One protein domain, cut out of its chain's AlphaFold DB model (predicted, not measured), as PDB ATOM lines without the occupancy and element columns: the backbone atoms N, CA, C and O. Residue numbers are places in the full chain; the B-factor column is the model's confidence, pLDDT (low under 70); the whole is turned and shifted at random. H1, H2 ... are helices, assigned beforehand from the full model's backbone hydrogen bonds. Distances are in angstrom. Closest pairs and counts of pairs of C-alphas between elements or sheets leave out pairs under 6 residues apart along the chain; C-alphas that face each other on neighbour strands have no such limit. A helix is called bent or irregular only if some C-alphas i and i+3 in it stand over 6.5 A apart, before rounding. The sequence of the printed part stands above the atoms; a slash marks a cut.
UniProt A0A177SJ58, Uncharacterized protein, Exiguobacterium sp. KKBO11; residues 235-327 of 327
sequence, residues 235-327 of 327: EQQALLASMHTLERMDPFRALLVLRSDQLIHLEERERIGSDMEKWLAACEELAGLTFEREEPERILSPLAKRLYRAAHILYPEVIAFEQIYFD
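Overview. This is residues 235 to 327 of the 327 residues of an uncharacterized protein of Exiguobacterium sp. KKBO11 (UniProt A0A177SJ58). A small cluster of mostly crossed helices has H2 near its middle: H1 folds against H2 as a hairpin, the arm H5a packs across H2, and H4 bridges H1 and H5a. H3 lies off to one side, and H5b turns away from H5a, with residues 319 to 327 sticking out. The 93 printed residues include five named helices, H1 to H5, and no named strand: all helix. The whole is compact, with a radius of gyration of the C-alphas of 12.5 A and spans of 34 by 27 by 27 A.

Arrangement. Start at H1, residues 235 to 245, which forms a helical hairpin with H2, residues 251 to 264; they touch at a shallow tilt of 30 degrees, opposite ways, closest at C-alphas 243 and 251, 5.7 A. H3, residues 266 to 271, is close to H2 but not clearly touching: C-alphas 262 and 269 are closest, 7.5 A. H4, residues 276 to 284, touches H1, closest at C-alphas 239 and 276, 7.2 A. H5, residues 302 to 326, was assigned as one helix by its hydrogen bonds but is bent, C-alphas 313 and 316 being 7.6 A apart; its arms, H5a and H5b, are about perpendicular at 75 degrees. With residues 306 to 311 alone H5a touches H2, about perpendicular at 83 degrees, closest at C-alphas 261 and 310, 5.0 A. With residues 303 to 307 alone it touches H4, closest at C-alphas 282 and 304, 4.5 A. Every O i to N i+4 pair is within hydrogen-bond range in H2, H4 and H5a, against 5 of 7 in H1 and H5b and 0 of 2 in H3, where 1 of 3 O i to N i+3 pairs is.

Along the chain. Find C-alpha 235 at (-2.533, 21.854, -99.941), where H1 begins; it is irregular, C-alphas 241 and 244 being 7.5 A apart. H2 measures 20.0 A from C-alpha 251 to C-alpha 264, and H3 is irregular, C-alphas 267 and 270 being 7.9 A apart. H4 measures 12.3 A. H5a, residues 302 to 313, measures 16.7 A, and H5b, residues 316 to 326, ends at C-alpha 326, (-11.616, 44.465, -107.399).

Size, cuts and confidence. The C-alphas farthest apart, Arg 271 and Asp 327, are 37.7 A apart. The printed part has no cut, and the link from H4 to H5, residues 285 to 301, is long. Mean pLDDT of the printed part is 74.7; look for values under 70 at residues 240 to 248, 269 to 274 and 318 to 327, among others.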
ATOM      1  N   GLU A 235      -2.006  22.065 -98.589       74.88
ATOM      2  CA  GLU A 235      -2.533  21.854 -99.941       74.88
ATOM      3  C   GLU A 235      -2.515  23.148-100.762       74.88
ATOM      4  O   GLU A 235      -2.079  23.148-101.913       74.88
ATOM      5  N   GLN A 236      -2.891  24.280-100.156       72.00
ATOM      6  CA  GLN A 236      -2.771  25.585-100.808       72.00
ATOM      7  C   GLN A 236      -1.311  25.910-101.142       72.00
ATOM      8  O   GLN A 236      -1.021  26.347-102.253       72.00
ATOM      9  N   GLN A 237      -0.374  25.670-100.218       64.88
ATOM     10  CA  GLN A 237       1.058  25.891-100.451       64.88
ATOM     11  C   GLN A 237       1.630  24.970-101.531       64.88
ATOM     12  O   GLN A 237       2.434  25.419-102.349       64.88
ATOM     13  N   ALA A 238       1.215  23.705-101.551       69.75
ATOM     14  CA  ALA A 238       1.597  22.765-102.592       69.75
ATOM     15  C   ALA A 238       1.085  23.238-103.959       69.75
ATOM     16  O   ALA A 238       1.852  23.266-104.921       69.75
ATOM     17  N   LEU A 239      -0.173  23.691-104.039       70.44
ATOM     18  CA  LEU A 239      -0.735  24.222-105.279       70.44
ATOM     19  C   LEU A 239       0.006  25.478-105.728       70.44
ATOM     20  O   LEU A 239       0.407  25.555-106.881       70.44
ATOM     21  N   LEU A 240       0.287  26.404-104.813       64.81
ATOM     22  CA  LEU A 240       1.089  27.602-105.074       64.81
ATOM     23  C   LEU A 240       2.460  27.290-105.663       64.81
ATOM     24  O   LEU A 240       2.873  27.921-106.635       64.81
ATOM     25  N   ALA A 241       3.158  26.300-105.106       63.69
ATOM     26  CA  ALA A 241       4.459  25.886-105.618       63.69
ATOM     27  C   ALA A 241       4.363  25.331-107.051       63.69
ATOM     28  O   ALA A 241       5.272  25.539-107.857       63.69
ATOM     29  N   SER A 242       3.256  24.668-107.386       68.19
ATOM     30  CA  SER A 242       3.041  24.017-108.682       68.19
ATOM     31  C   SER A 242       2.180  24.817-109.666       68.19
ATOM     32  O   SER A 242       2.015  24.391-110.804       68.19
ATOM     33  N   MET A 243       1.663  25.986-109.286       65.38
ATOM     34  CA  MET A 243       0.723  26.787-110.085       65.38
ATOM     35  C   MET A 243       1.296  27.254-111.424       65.38
ATOM     36  O   MET A 243       0.549  27.443-112.376       65.38
ATOM     37  N   HIS A 244       2.620  27.374-111.519       61.50
ATOM     38  CA  HIS A 244       3.322  27.703-112.761       61.50
ATOM     39  C   HIS A 244       3.224  26.608-113.841       61.50
ATOM     40  O   HIS A 244       3.642  26.830-114.972       61.50
ATOM     41  N   THR A 245       2.724  25.420-113.490       67.19
ATOM     42  CA  THR A 245       2.521  24.308-114.432       67.19
ATOM     43  C   THR A 245       1.155  24.345-115.117       67.19
ATOM     44  O   THR A 245       0.928  23.572-116.045       67.19
ATOM     45  N   LEU A 246       0.254  25.234-114.680       63.81
ATOM     46  CA  LEU A 246      -1.016  25.476-115.356       63.81
ATOM     47  C   LEU A 246      -0.755  26.207-116.683       63.81
ATOM     48  O   LEU A 246      -0.099  27.245-116.720       63.81
ATOM     49  N   GLU A 247      -1.273  25.649-117.771       65.81
ATOM     50  CA  GLU A 247      -1.179  26.181-119.131       65.81
ATOM     51  C   GLU A 247      -2.351  27.111-119.478       65.81
ATOM     52  O   GLU A 247      -2.197  28.000-120.316       65.81
ATOM     53  N   ARG A 248      -3.542  26.895-118.894       63.09
ATOM     54  CA  ARG A 248      -4.783  27.577-119.317       63.09
ATOM     55  C   ARG A 248      -5.618  28.141-118.179       63.09
ATOM     56  O   ARG A 248      -6.338  29.113-118.404       63.09
ATOM     57  N   MET A 249      -5.622  27.512-117.003       70.19
ATOM     58  CA  MET A 249      -6.415  28.017-115.879       70.19
ATOM     59  C   MET A 249      -5.652  29.109-115.140       70.19
ATOM     60  O   MET A 249      -4.485  28.927-114.802       70.19
ATOM     61  N   ASP A 250      -6.342  30.208-114.832       63.16
ATOM     62  CA  ASP A 250      -5.783  31.246-113.976       63.16
ATOM     63  C   ASP A 250      -5.411  30.656-112.595       63.16
ATOM     64  O   ASP A 250      -6.253  30.017-111.948       63.16
ATOM     65  N   PRO A 251      -4.169  30.848-112.122       59.56
ATOM     66  CA  PRO A 251      -3.724  30.272-110.864       59.56
ATOM     67  C   PRO A 251      -4.544  30.725-109.643       59.56
ATOM     68  O   PRO A 251      -4.776  29.932-108.727       59.56
ATOM     69  N   PHE A 252      -5.018  31.975-109.613       60.31
ATOM     70  CA  PHE A 252      -5.861  32.469-108.522       60.31
ATOM     71  C   PHE A 252      -7.224  31.774-108.524       60.31
ATOM     72  O   PHE A 252      -7.688  31.293-107.489       60.31
ATOM     73  N   ARG A 253      -7.823  31.604-109.701       69.25
ATOM     74  CA  ARG A 253      -9.045  30.822-109.869       69.25
ATOM     75  C   ARG A 253      -8.858  29.361-109.459       69.25
ATOM     76  O   ARG A 253      -9.751  28.797-108.833       69.25
ATOM     77  N   ALA A 254      -7.707  28.755-109.750       71.19
ATOM     78  CA  ALA A 254      -7.391  27.401-109.294       71.19
ATOM     79  C   ALA A 254      -7.331  27.307-107.756       71.19
ATOM     80  O   ALA A 254      -7.874  26.364-107.181       71.19
ATOM     81  N   LEU A 255      -6.749  28.305-107.079       69.69
ATOM     82  CA  LEU A 255      -6.745  28.380-105.611       69.69
ATOM     83  C   LEU A 255      -8.142  28.564-105.025       69.69
ATOM     84  O   LEU A 255      -8.466  27.934-104.023       69.69
ATOM     85  N   LEU A 256      -8.976  29.407-105.638       70.38
ATOM     86  CA  LEU A 256     -10.360  29.587-105.203       70.38
ATOM     87  C   LEU A 256     -11.173  28.300-105.360       70.38
ATOM     88  O   LEU A 256     -11.953  27.959-104.471       70.38
ATOM     89  N   VAL A 257     -10.970  27.564-106.455       77.44
ATOM     90  CA  VAL A 257     -11.602  26.258-106.686       77.44
ATOM     91  C   VAL A 257     -11.148  25.243-105.638       77.44
ATOM     92  O   VAL A 257     -11.995  24.585-105.038       77.44
ATOM     93  N   LEU A 258      -9.840  25.162-105.370       78.69
ATOM     94  CA  LEU A 258      -9.294  24.302-104.320       78.69
ATOM     95  C   LEU A 258      -9.901  24.652-102.959       78.69
ATOM     96  O   LEU A 258     -10.409  23.772-102.275       78.69
ATOM     97  N   ARG A 259      -9.911  25.937-102.591       76.25
ATOM     98  CA  ARG A 259     -10.493  26.400-101.325       76.25
ATOM     99  C   ARG A 259     -11.984  26.086-101.237       76.25
ATOM    100  O   ARG A 259     -12.463  25.704-100.179       76.25
ATOM    101  N   SER A 260     -12.716  26.220-102.339       79.38
ATOM    102  CA  SER A 260     -14.149  25.921-102.370       79.38
ATOM    103  C   SER A 260     -14.425  24.446-102.092       79.38
ATOM    104  O   SER A 260     -15.291  24.122-101.285       79.38
ATOM    105  N   ASP A 261     -13.663  23.554-102.724       83.19
ATOM    106  CA  ASP A 261     -13.750  22.107-102.504       83.19
ATOM    107  C   ASP A 261     -13.369  21.725-101.068       83.19
ATOM    108  O   ASP A 261     -14.136  21.063-100.375       83.19
ATOM    109  N   GLN A 262     -12.242  22.250-100.591       78.75
ATOM    110  CA  GLN A 262     -11.734  22.100 -99.230       78.75
ATOM    111  C   GLN A 262     -12.726  22.517 -98.140       78.75
ATOM    112  O   GLN A 262     -12.688  21.966 -97.033       78.75
ATOM    113  N   LEU A 263     -13.556  23.518 -98.434       80.69
ATOM    114  CA  LEU A 263     -14.649  23.937 -97.580       80.69
ATOM    115  C   LEU A 263     -15.809  22.960 -97.760       80.69
ATOM    116  O   LEU A 263     -16.011  22.130 -96.888       80.69
ATOM    117  N   ILE A 264     -16.504  22.954 -98.897       84.25
ATOM    118  CA  ILE A 264     -17.741  22.171 -99.101       84.25
ATOM    119  C   ILE A 264     -17.595  20.678 -98.761       84.25
ATOM    120  O   ILE A 264     -18.501  20.092 -98.170       84.25
ATOM    121  N   HIS A 265     -16.458  20.069 -99.091       81.25
ATOM    122  CA  HIS A 265     -16.200  18.638 -98.939       81.25
ATOM    123  C   HIS A 265     -15.261  18.312 -97.769       81.25
ATOM    124  O   HIS A 265     -14.543  17.311 -97.817       81.25
ATOM    125  N   LEU A 266     -15.282  19.119 -96.701       78.00
ATOM    126  CA  LEU A 266     -14.446  18.942 -95.507       78.00
ATOM    127  C   LEU A 266     -14.396  17.492 -94.988       78.00
ATOM    128  O   LEU A 266     -13.324  16.988 -94.664       78.00
ATOM    129  N   GLU A 267     -15.542  16.813 -94.937       75.69
ATOM    130  CA  GLU A 267     -15.663  15.440 -94.428       75.69
ATOM    131  C   GLU A 267     -15.218  14.367 -95.440       75.69
ATOM    132  O   GLU A 267     -14.958  13.222 -95.076       75.69
ATOM    133  N   GLU A 268     -15.113  14.714 -96.726       70.88
ATOM    134  CA  GLU A 268     -14.762  13.779 -97.805       70.88
ATOM    135  C   GLU A 268     -13.276  13.830 -98.189       70.88
ATOM    136  O   GLU A 268     -12.870  13.172 -99.155       70.88
ATOM    137  N   ARG A 269     -12.454  14.566 -97.429       62.72
ATOM    138  CA  ARG A 269     -11.031  14.809 -97.715       62.72
ATOM    139  C   ARG A 269     -10.215  13.541 -97.949       62.72
ATOM    140  O   ARG A 269      -9.481  13.479 -98.927       62.72
ATOM    141  N   GLU A 270     -10.393  12.489 -97.146       58.84
ATOM    142  CA  GLU A 270      -9.653  11.223 -97.331       58.84
ATOM    143  C   GLU A 270      -9.910  10.563 -98.701       58.84
ATOM    144  O   GLU A 270      -9.101   9.769 -99.187       58.84
ATOM    145  N   ARG A 271     -11.044  10.871 -99.345       51.41
ATOM    146  CA  ARG A 271     -11.426  10.310-100.651       51.41
ATOM    147  C   ARG A 271     -10.869  11.112-101.822       51.41
ATOM    148  O   ARG A 271     -10.832  10.592-102.940       51.41
ATOM    149  N   ILE A 272     -10.483  12.364-101.599       53.28
ATOM    150  CA  ILE A 272      -9.913  13.248-102.613       53.28
ATOM    151  C   ILE A 272      -8.405  13.072-102.512       53.28
ATOM    152  O   ILE A 272      -7.735  13.743-101.741       53.28
ATOM    153  N   GLY A 273      -7.887  12.068-103.224       53.94
ATOM    154  CA  GLY A 273      -6.472  11.711-103.159       53.94
ATOM    155  C   GLY A 273      -5.568  12.941-103.282       53.94
ATOM    156  O   GLY A 273      -5.799  13.796-104.135       53.94
ATOM    157  N   SER A 274      -4.526  12.988-102.453       62.91
ATOM    158  CA  SER A 274      -3.520  14.057-102.333       62.91
ATOM    159  C   SER A 274      -2.606  14.201-103.565       62.91
ATOM    160  O   SER A 274      -1.434  14.563-103.461       62.91
ATOM    161  N   ASP A 275      -3.099  13.811-104.736       79.06
ATOM    162  CA  ASP A 275      -2.360  13.753-105.984       79.06
ATOM    163  C   ASP A 275      -2.449  15.111-106.681       79.06
ATOM    164  O   ASP A 275      -3.402  15.416-107.405       79.06
ATOM    165  N   MET A 276      -1.440  15.939-106.417       78.06
ATOM    166  CA  MET A 276      -1.337  17.295-106.947       78.06
ATOM    167  C   MET A 276      -1.370  17.346-108.478       78.06
ATOM    168  O   MET A 276      -1.926  18.286-109.037       78.06
ATOM    169  N   GLU A 277      -0.836  16.337-109.174       83.94
ATOM    170  CA  GLU A 277      -0.857  16.306-110.641       83.94
ATOM    171  C   GLU A 277      -2.283  16.149-111.173       83.94
ATOM    172  O   GLU A 277      -2.684  16.844-112.109       83.94
ATOM    173  N   LYS A 278      -3.092  15.287-110.543       86.75
ATOM    174  CA  LYS A 278      -4.512  15.141-110.901       86.75
ATOM    175  C   LYS A 278      -5.301  16.411-110.626       86.75
ATOM    176  O   LYS A 278      -6.183  16.750-111.409       86.75
ATOM    177  N   TRP A 279      -4.984  17.102-109.537       86.81
ATOM    178  CA  TRP A 279      -5.580  18.391-109.207       86.81
ATOM    179  C   TRP A 279      -5.276  19.455-110.256       86.81
ATOM    180  O   TRP A 279      -6.197  20.095-110.757       86.81
ATOM    181  N   LEU A 280      -4.010  19.599-110.647       83.69
ATOM    182  CA  LEU A 280      -3.598  20.538-111.693       83.69
ATOM    183  C   LEU A 280      -4.268  20.208-113.031       83.69
ATOM    184  O   LEU A 280      -4.828  21.097-113.668       83.69
ATOM    185  N   ALA A 281      -4.307  18.928-113.412       89.88
ATOM    186  CA  ALA A 281      -5.015  18.478-114.610       89.88
ATOM    187  C   ALA A 281      -6.524  18.787-114.551       89.88
ATOM    188  O   ALA A 281      -7.109  19.226-115.540       89.88
ATOM    189  N   ALA A 282      -7.157  18.615-113.388       91.19
ATOM    190  CA  ALA A 282      -8.560  18.963-113.195       91.19
ATOM    191  C   ALA A 282      -8.794  20.483-113.266       91.19
ATOM    192  O   ALA A 282      -9.770  20.918-113.869       91.19
ATOM    193  N   CYS A 283      -7.894  21.301-112.716       85.75
ATOM    194  CA  CYS A 283      -7.945  22.758-112.848       85.75
ATOM    195  C   CYS A 283      -7.802  23.194-114.313       85.75
ATOM    196  O   CYS A 283      -8.584  24.016-114.790       85.75
ATOM    197  N   GLU A 284      -6.879  22.588-115.058       86.69
ATOM    198  CA  GLU A 284      -6.738  22.769-116.505       86.69
ATOM    199  C   GLU A 284      -8.030  22.437-117.262       86.69
ATOM    200  O   GLU A 284      -8.483  23.188-118.131       86.69
ATOM    201  N   GLU A 285      -8.684  21.334-116.894       91.06
ATOM    202  CA  GLU A 285     -10.002  20.950-117.398       91.06
ATOM    203  C   GLU A 285     -11.130  21.899-116.992       91.06
ATOM    204  O   GLU A 285     -12.241  21.737-117.494       91.06
ATOM    205  N   LEU A 286     -10.909  22.892-116.131       84.50
ATOM    206  CA  LEU A 286     -11.891  23.910-115.738       84.50
ATOM    207  C   LEU A 286     -11.638  25.279-116.389       84.50
ATOM    208  O   LEU A 286     -12.518  26.141-116.356       84.50
ATOM    209  N   ALA A 287     -10.501  25.451-117.071       79.12
ATOM    210  CA  ALA A 287     -10.137  26.689-117.750       79.12
ATOM    211  C   ALA A 287     -11.224  27.167-118.731       79.12
ATOM    212  O   ALA A 287     -11.711  26.398-119.571       79.12
ATOM    213  N   GLY A 288     -11.609  28.439-118.625       67.75
ATOM    214  CA  GLY A 288     -12.583  29.079-119.516       67.75
ATOM    215  C   GLY A 288     -14.056  28.731-119.269       67.75
ATOM    216  O   GLY A 288     -14.904  29.206-120.016       67.75
ATOM    217  N   LEU A 289     -14.395  27.932-118.250       76.31
ATOM    218  CA  LEU A 289     -15.801  27.751-117.859       76.31
ATOM    219  C   LEU A 289     -16.314  28.953-117.070       76.31
ATOM    220  O   LEU A 289     -15.527  29.720-116.518       76.31
ATOM    221  N   THR A 290     -17.630  29.082-116.941       72.00
ATOM    222  CA  THR A 290     -18.262  29.895-115.896       72.00
ATOM    223  C   THR A 290     -18.922  28.955-114.885       72.00
ATOM    224  O   THR A 290     -19.414  27.882-115.243       72.00
ATOM    225  N   PHE A 291     -18.878  29.314-113.600       80.81
ATOM    226  CA  PHE A 291     -19.501  28.538-112.517       80.81
ATOM    227  C   PHE A 291     -20.931  29.018-112.229       80.81
ATOM    228  O   PHE A 291     -21.466  28.780-111.159       80.81
ATOM    229  N   GLU A 292     -21.559  29.713-113.178       78.06
ATOM    230  CA  GLU A 292     -22.919  30.252-113.047       78.06
ATOM    231  C   GLU A 292     -23.995  29.165-113.155       78.06
ATOM    232  O   GLU A 292     -25.127  29.354-112.712       78.06
ATOM    233  N   ARG A 293     -23.660  28.031-113.778       80.44
ATOM    234  CA  ARG A 293     -24.586  26.926-114.034       80.44
ATOM    235  C   ARG A 293     -24.310  25.764-113.097       80.44
ATOM    236  O   ARG A 293     -23.169  25.505-112.745       80.44
ATOM    237  N   GLU A 294     -25.366  25.032-112.769       85.19
ATOM    238  CA  GLU A 294     -25.284  23.861-111.891       85.19
ATOM    239  C   GLU A 294     -24.463  22.717-112.502       85.19
ATOM    240  O   GLU A 294     -23.722  22.019-111.810       85.19
ATOM    241  N   GLU A 295     -24.550  22.545-113.822       88.69
ATOM    242  CA  GLU A 295     -23.812  21.518-114.551       88.69
ATOM    243  C   GLU A 295     -22.885  22.148-115.607       88.69
ATOM    244  O   GLU A 295     -23.269  23.114-116.280       88.69
ATOM    245  N   PRO A 296     -21.670  21.596-115.784       86.75
ATOM    246  CA  PRO A 296     -20.687  22.119-116.720       86.75
ATOM    247  C   PRO A 296     -21.125  21.894-118.172       86.75
ATOM    248  O   PRO A 296     -21.667  20.850-118.529       86.75
ATOM    249  N   GLU A 297     -20.804  22.845-119.051       84.06
ATOM    250  CA  GLU A 297     -21.126  22.761-120.487       84.06
ATOM    251  C   GLU A 297     -20.281  21.729-121.255       84.06
ATOM    252  O   GLU A 297     -20.532  21.461-122.431       84.06
ATOM    253  N   ARG A 298     -19.271  21.144-120.605       86.62
ATOM    254  CA  ARG A 298     -18.367  20.150-121.186       86.62
ATOM    255  C   ARG A 298     -18.265  18.906-120.320       86.62
ATOM    256  O   ARG A 298     -18.499  18.941-119.115       86.62
ATOM    257  N   ILE A 299     -17.870  17.804-120.950       92.12
ATOM    258  CA  ILE A 299     -17.577  16.556-120.245       92.12
ATOM    259  C   ILE A 299     -16.262  16.750-119.488       92.12
ATOM    260  O   ILE A 299     -15.220  16.951-120.106       92.12
ATOM    261  N   LEU A 300     -16.347  16.708-118.161       92.44
ATOM    262  CA  LEU A 300     -15.224  16.839-117.239       92.44
ATOM    263  C   LEU A 300     -14.858  15.481-116.644       92.44
ATOM    264  O   LEU A 300     -15.730  14.623-116.456       92.44
ATOM    265  N   SER A 301     -13.590  15.308-116.282       93.00
ATOM    266  CA  SER A 301     -13.169  14.204-115.424       93.00
ATOM    267  C   SER A 301     -13.908  14.225-114.074       93.00
ATOM    268  O   SER A 301     -14.432  15.264-113.657       93.00
ATOM    269  N   PRO A 302     -13.975  13.093-113.346       90.62
ATOM    270  CA  PRO A 302     -14.695  13.027-112.074       90.62
ATOM    271  C   PRO A 302     -14.220  14.051-111.036       90.62
ATOM    272  O   PRO A 302     -15.053  14.619-110.329       90.62
ATOM    273  N   LEU A 303     -12.905  14.301-110.966       89.06
ATOM    274  CA  LEU A 303     -12.341  15.314-110.077       89.06
ATOM    275  C   LEU A 303     -12.753  16.710-110.547       89.06
ATOM    276  O   LEU A 303     -13.415  17.410-109.793       89.06
ATOM    277  N   ALA A 304     -12.501  17.072-111.810       90.88
ATOM    278  CA  ALA A 304     -12.898  18.373-112.353       90.88
ATOM    279  C   ALA A 304     -14.404  18.649-112.191       90.88
ATOM    280  O   ALA A 304     -14.797  19.760-111.849       90.88
ATOM    281  N   LYS A 305     -15.265  17.635-112.345       92.25
ATOM    282  CA  LYS A 305     -16.708  17.771-112.106       92.25
ATOM    283  C   LYS A 305     -17.041  18.067-110.640       92.25
ATOM    284  O   LYS A 305     -17.949  18.853-110.375       92.25
ATOM    285  N   ARG A 306     -16.338  17.446-109.689       88.69
ATOM    286  CA  ARG A 306     -16.502  17.733-108.254       88.69
ATOM    287  C   ARG A 306     -16.065  19.159-107.930       88.69
ATOM    288  O   ARG A 306     -16.846  19.908-107.360       88.69
ATOM    289  N   LEU A 307     -14.890  19.547-108.415       87.38
ATOM    290  CA  LEU A 307     -14.347  20.895-108.261       87.38
ATOM    291  C   LEU A 307     -15.263  21.968-108.849       87.38
ATOM    292  O   LEU A 307     -15.506  22.993-108.220       87.38
ATOM    293  N   TYR A 308     -15.828  21.707-110.031       88.44
ATOM    294  CA  TYR A 308     -16.824  22.580-110.646       88.44
ATOM    295  C   TYR A 308     -18.034  22.781-109.733       88.44
ATOM    296  O   TYR A 308     -18.478  23.907-109.550       88.44
ATOM    297  N   ARG A 309     -18.558  21.697-109.149       88.81
ATOM    298  CA  ARG A 309     -19.727  21.751-108.262       88.81
ATOM    299  C   ARG A 309     -19.434  22.513-106.978       88.81
ATOM    300  O   ARG A 309     -20.240  23.356-106.604       88.81
ATOM    301  N   ALA A 310     -18.290  22.268-106.345       86.31
ATOM    302  CA  ALA A 310     -17.893  23.008-105.153       86.31
ATOM    303  C   ALA A 310     -17.761  24.512-105.446       86.31
ATOM    304  O   ALA A 310     -18.320  25.339-104.726       86.31
ATOM    305  N   ALA A 311     -17.100  24.861-106.554       83.69
ATOM    306  CA  ALA A 311     -16.970  26.244-106.999       83.69
ATOM    307  C   ALA A 311     -18.322  26.877-107.372       83.69
ATOM    308  O   ALA A 311     -18.542  28.037-107.051       83.69
ATOM    309  N   HIS A 312     -19.235  26.131-108.006       85.19
ATOM    310  CA  HIS A 312     -20.591  26.592-108.319       85.19
ATOM    311  C   HIS A 312     -21.406  26.887-107.055       85.19
ATOM    312  O   HIS A 312     -22.016  27.946-106.952       85.19
ATOM    313  N   ILE A 313     -21.386  25.977-106.076       85.00
ATOM    314  CA  ILE A 313     -22.118  26.132-104.812       85.00
ATOM    315  C   ILE A 313     -21.653  27.391-104.068       85.00
ATOM    316  O   ILE A 313     -22.481  28.162-103.587       85.00
ATOM    317  N   LEU A 314     -20.341  27.638-104.024       82.00
ATOM    318  CA  LEU A 314     -19.766  28.828-103.390       82.00
ATOM    319  C   LEU A 314     -19.727  30.070-104.284       82.00
ATOM    320  O   LEU A 314     -19.368  31.146-103.805       82.00
ATOM    321  N   TYR A 315     -20.112  29.961-105.555       81.25
ATOM    322  CA  TYR A 315     -19.961  31.023-106.547       81.25
ATOM    323  C   TYR A 315     -20.530  32.383-106.104       81.25
ATOM    324  O   TYR A 315     -19.835  33.383-106.283       81.25
ATOM    325  N   PRO A 316     -21.716  32.475-105.462       80.56
ATOM    326  CA  PRO A 316     -22.235  33.757-104.981       80.56
ATOM    327  C   PRO A 316     -21.341  34.429-103.928       80.56
ATOM    328  O   PRO A 316     -21.144  35.644-103.972       80.56
ATOM    329  N   GLU A 317     -20.778  33.649-102.998       77.31
ATOM    330  CA  GLU A 317     -19.842  34.159-101.989       77.31
ATOM    331  C   GLU A 317     -18.492  34.510-102.616       77.31
ATOM    332  O   GLU A 317     -17.888  35.512-102.243       77.31
ATOM    333  N   VAL A 318     -18.038  33.722-103.596       69.94
ATOM    334  CA  VAL A 318     -16.801  33.979-104.340       69.94
ATOM    335  C   VAL A 318     -16.910  35.269-105.150       69.94
ATOM    336  O   VAL A 318     -15.993  36.070-105.073       69.94
ATOM    337  N   ILE A 319     -18.021  35.548-105.841       69.38
ATOM    338  CA  ILE A 319     -18.212  36.836-106.537       69.38
ATOM    339  C   ILE A 319     -18.216  38.004-105.544       69.38
ATOM    340  O   ILE A 319     -17.613  39.045-105.797       69.38
ATOM    341  N   ALA A 320     -18.914  37.857-104.416       65.81
ATOM    342  CA  ALA A 320     -18.944  38.893-103.385       65.81
ATOM    343  C   ALA A 320     -17.545  39.135-102.804       65.81
ATOM    344  O   ALA A 320     -17.161  40.276-102.561       65.81
ATOM    345  N   PHE A 321     -16.774  38.064-102.614       61.59
ATOM    346  CA  PHE A 321     -15.372  38.138-102.245       61.59
ATOM    347  C   PHE A 321     -14.595  38.890-103.312       61.59
ATOM    348  O   PHE A 321     -14.040  39.930-102.997       61.59
ATOM    349  N   GLU A 322     -14.628  38.433-104.562       53.81
ATOM    350  CA  GLU A 322     -14.006  39.081-105.710       53.81
ATOM    351  C   GLU A 322     -14.254  40.601-105.681       53.81
ATOM    352  O   GLU A 322     -13.290  41.362-105.634       53.81
ATOM    353  N   GLN A 323     -15.502  41.065-105.580       53.62
ATOM    354  CA  GLN A 323     -15.844  42.498-105.544       53.62
ATOM    355  C   GLN A 323     -15.058  43.315-104.505       53.62
ATOM    356  O   GLN A 323     -14.678  44.442-104.784       53.62
ATOM    357  N   ILE A 324     -14.745  42.765-103.331       52.44
ATOM    358  CA  ILE A 324     -13.946  43.455-102.297       52.44
ATOM    359  C   ILE A 324     -12.504  43.696-102.741       52.44
ATOM    360  O   ILE A 324     -11.858  44.629-102.276       52.44
ATOM    361  N   TYR A 325     -11.983  42.805-103.573       43.78
ATOM    362  CA  TYR A 325     -10.606  42.835-104.045       43.78
ATOM    363  C   TYR A 325     -10.471  43.556-105.392       43.78
ATOM    364  O   TYR A 325      -9.351  43.899-105.774       43.78
ATOM    365  N   PHE A 326     -11.579  43.778-106.105       36.19
ATOM    366  CA  PHE A 326     -11.616  44.465-107.399       36.19
ATOM    367  C   PHE A 326     -12.175  45.900-107.342       36.19
ATOM    368  O   PHE A 326     -11.846  46.672-108.249       36.19
ATOM    369  N   ASP A 327     -12.977  46.246-106.323       32.69
ATOM    370  CA  ASP A 327     -13.394  47.623-105.981       32.69
ATOM    371  C   ASP A 327     -12.318  48.339-105.151       32.69
ATOM    372  O   ASP A 327     -12.032  49.524-105.455       32.69
TER     373      ASP A 327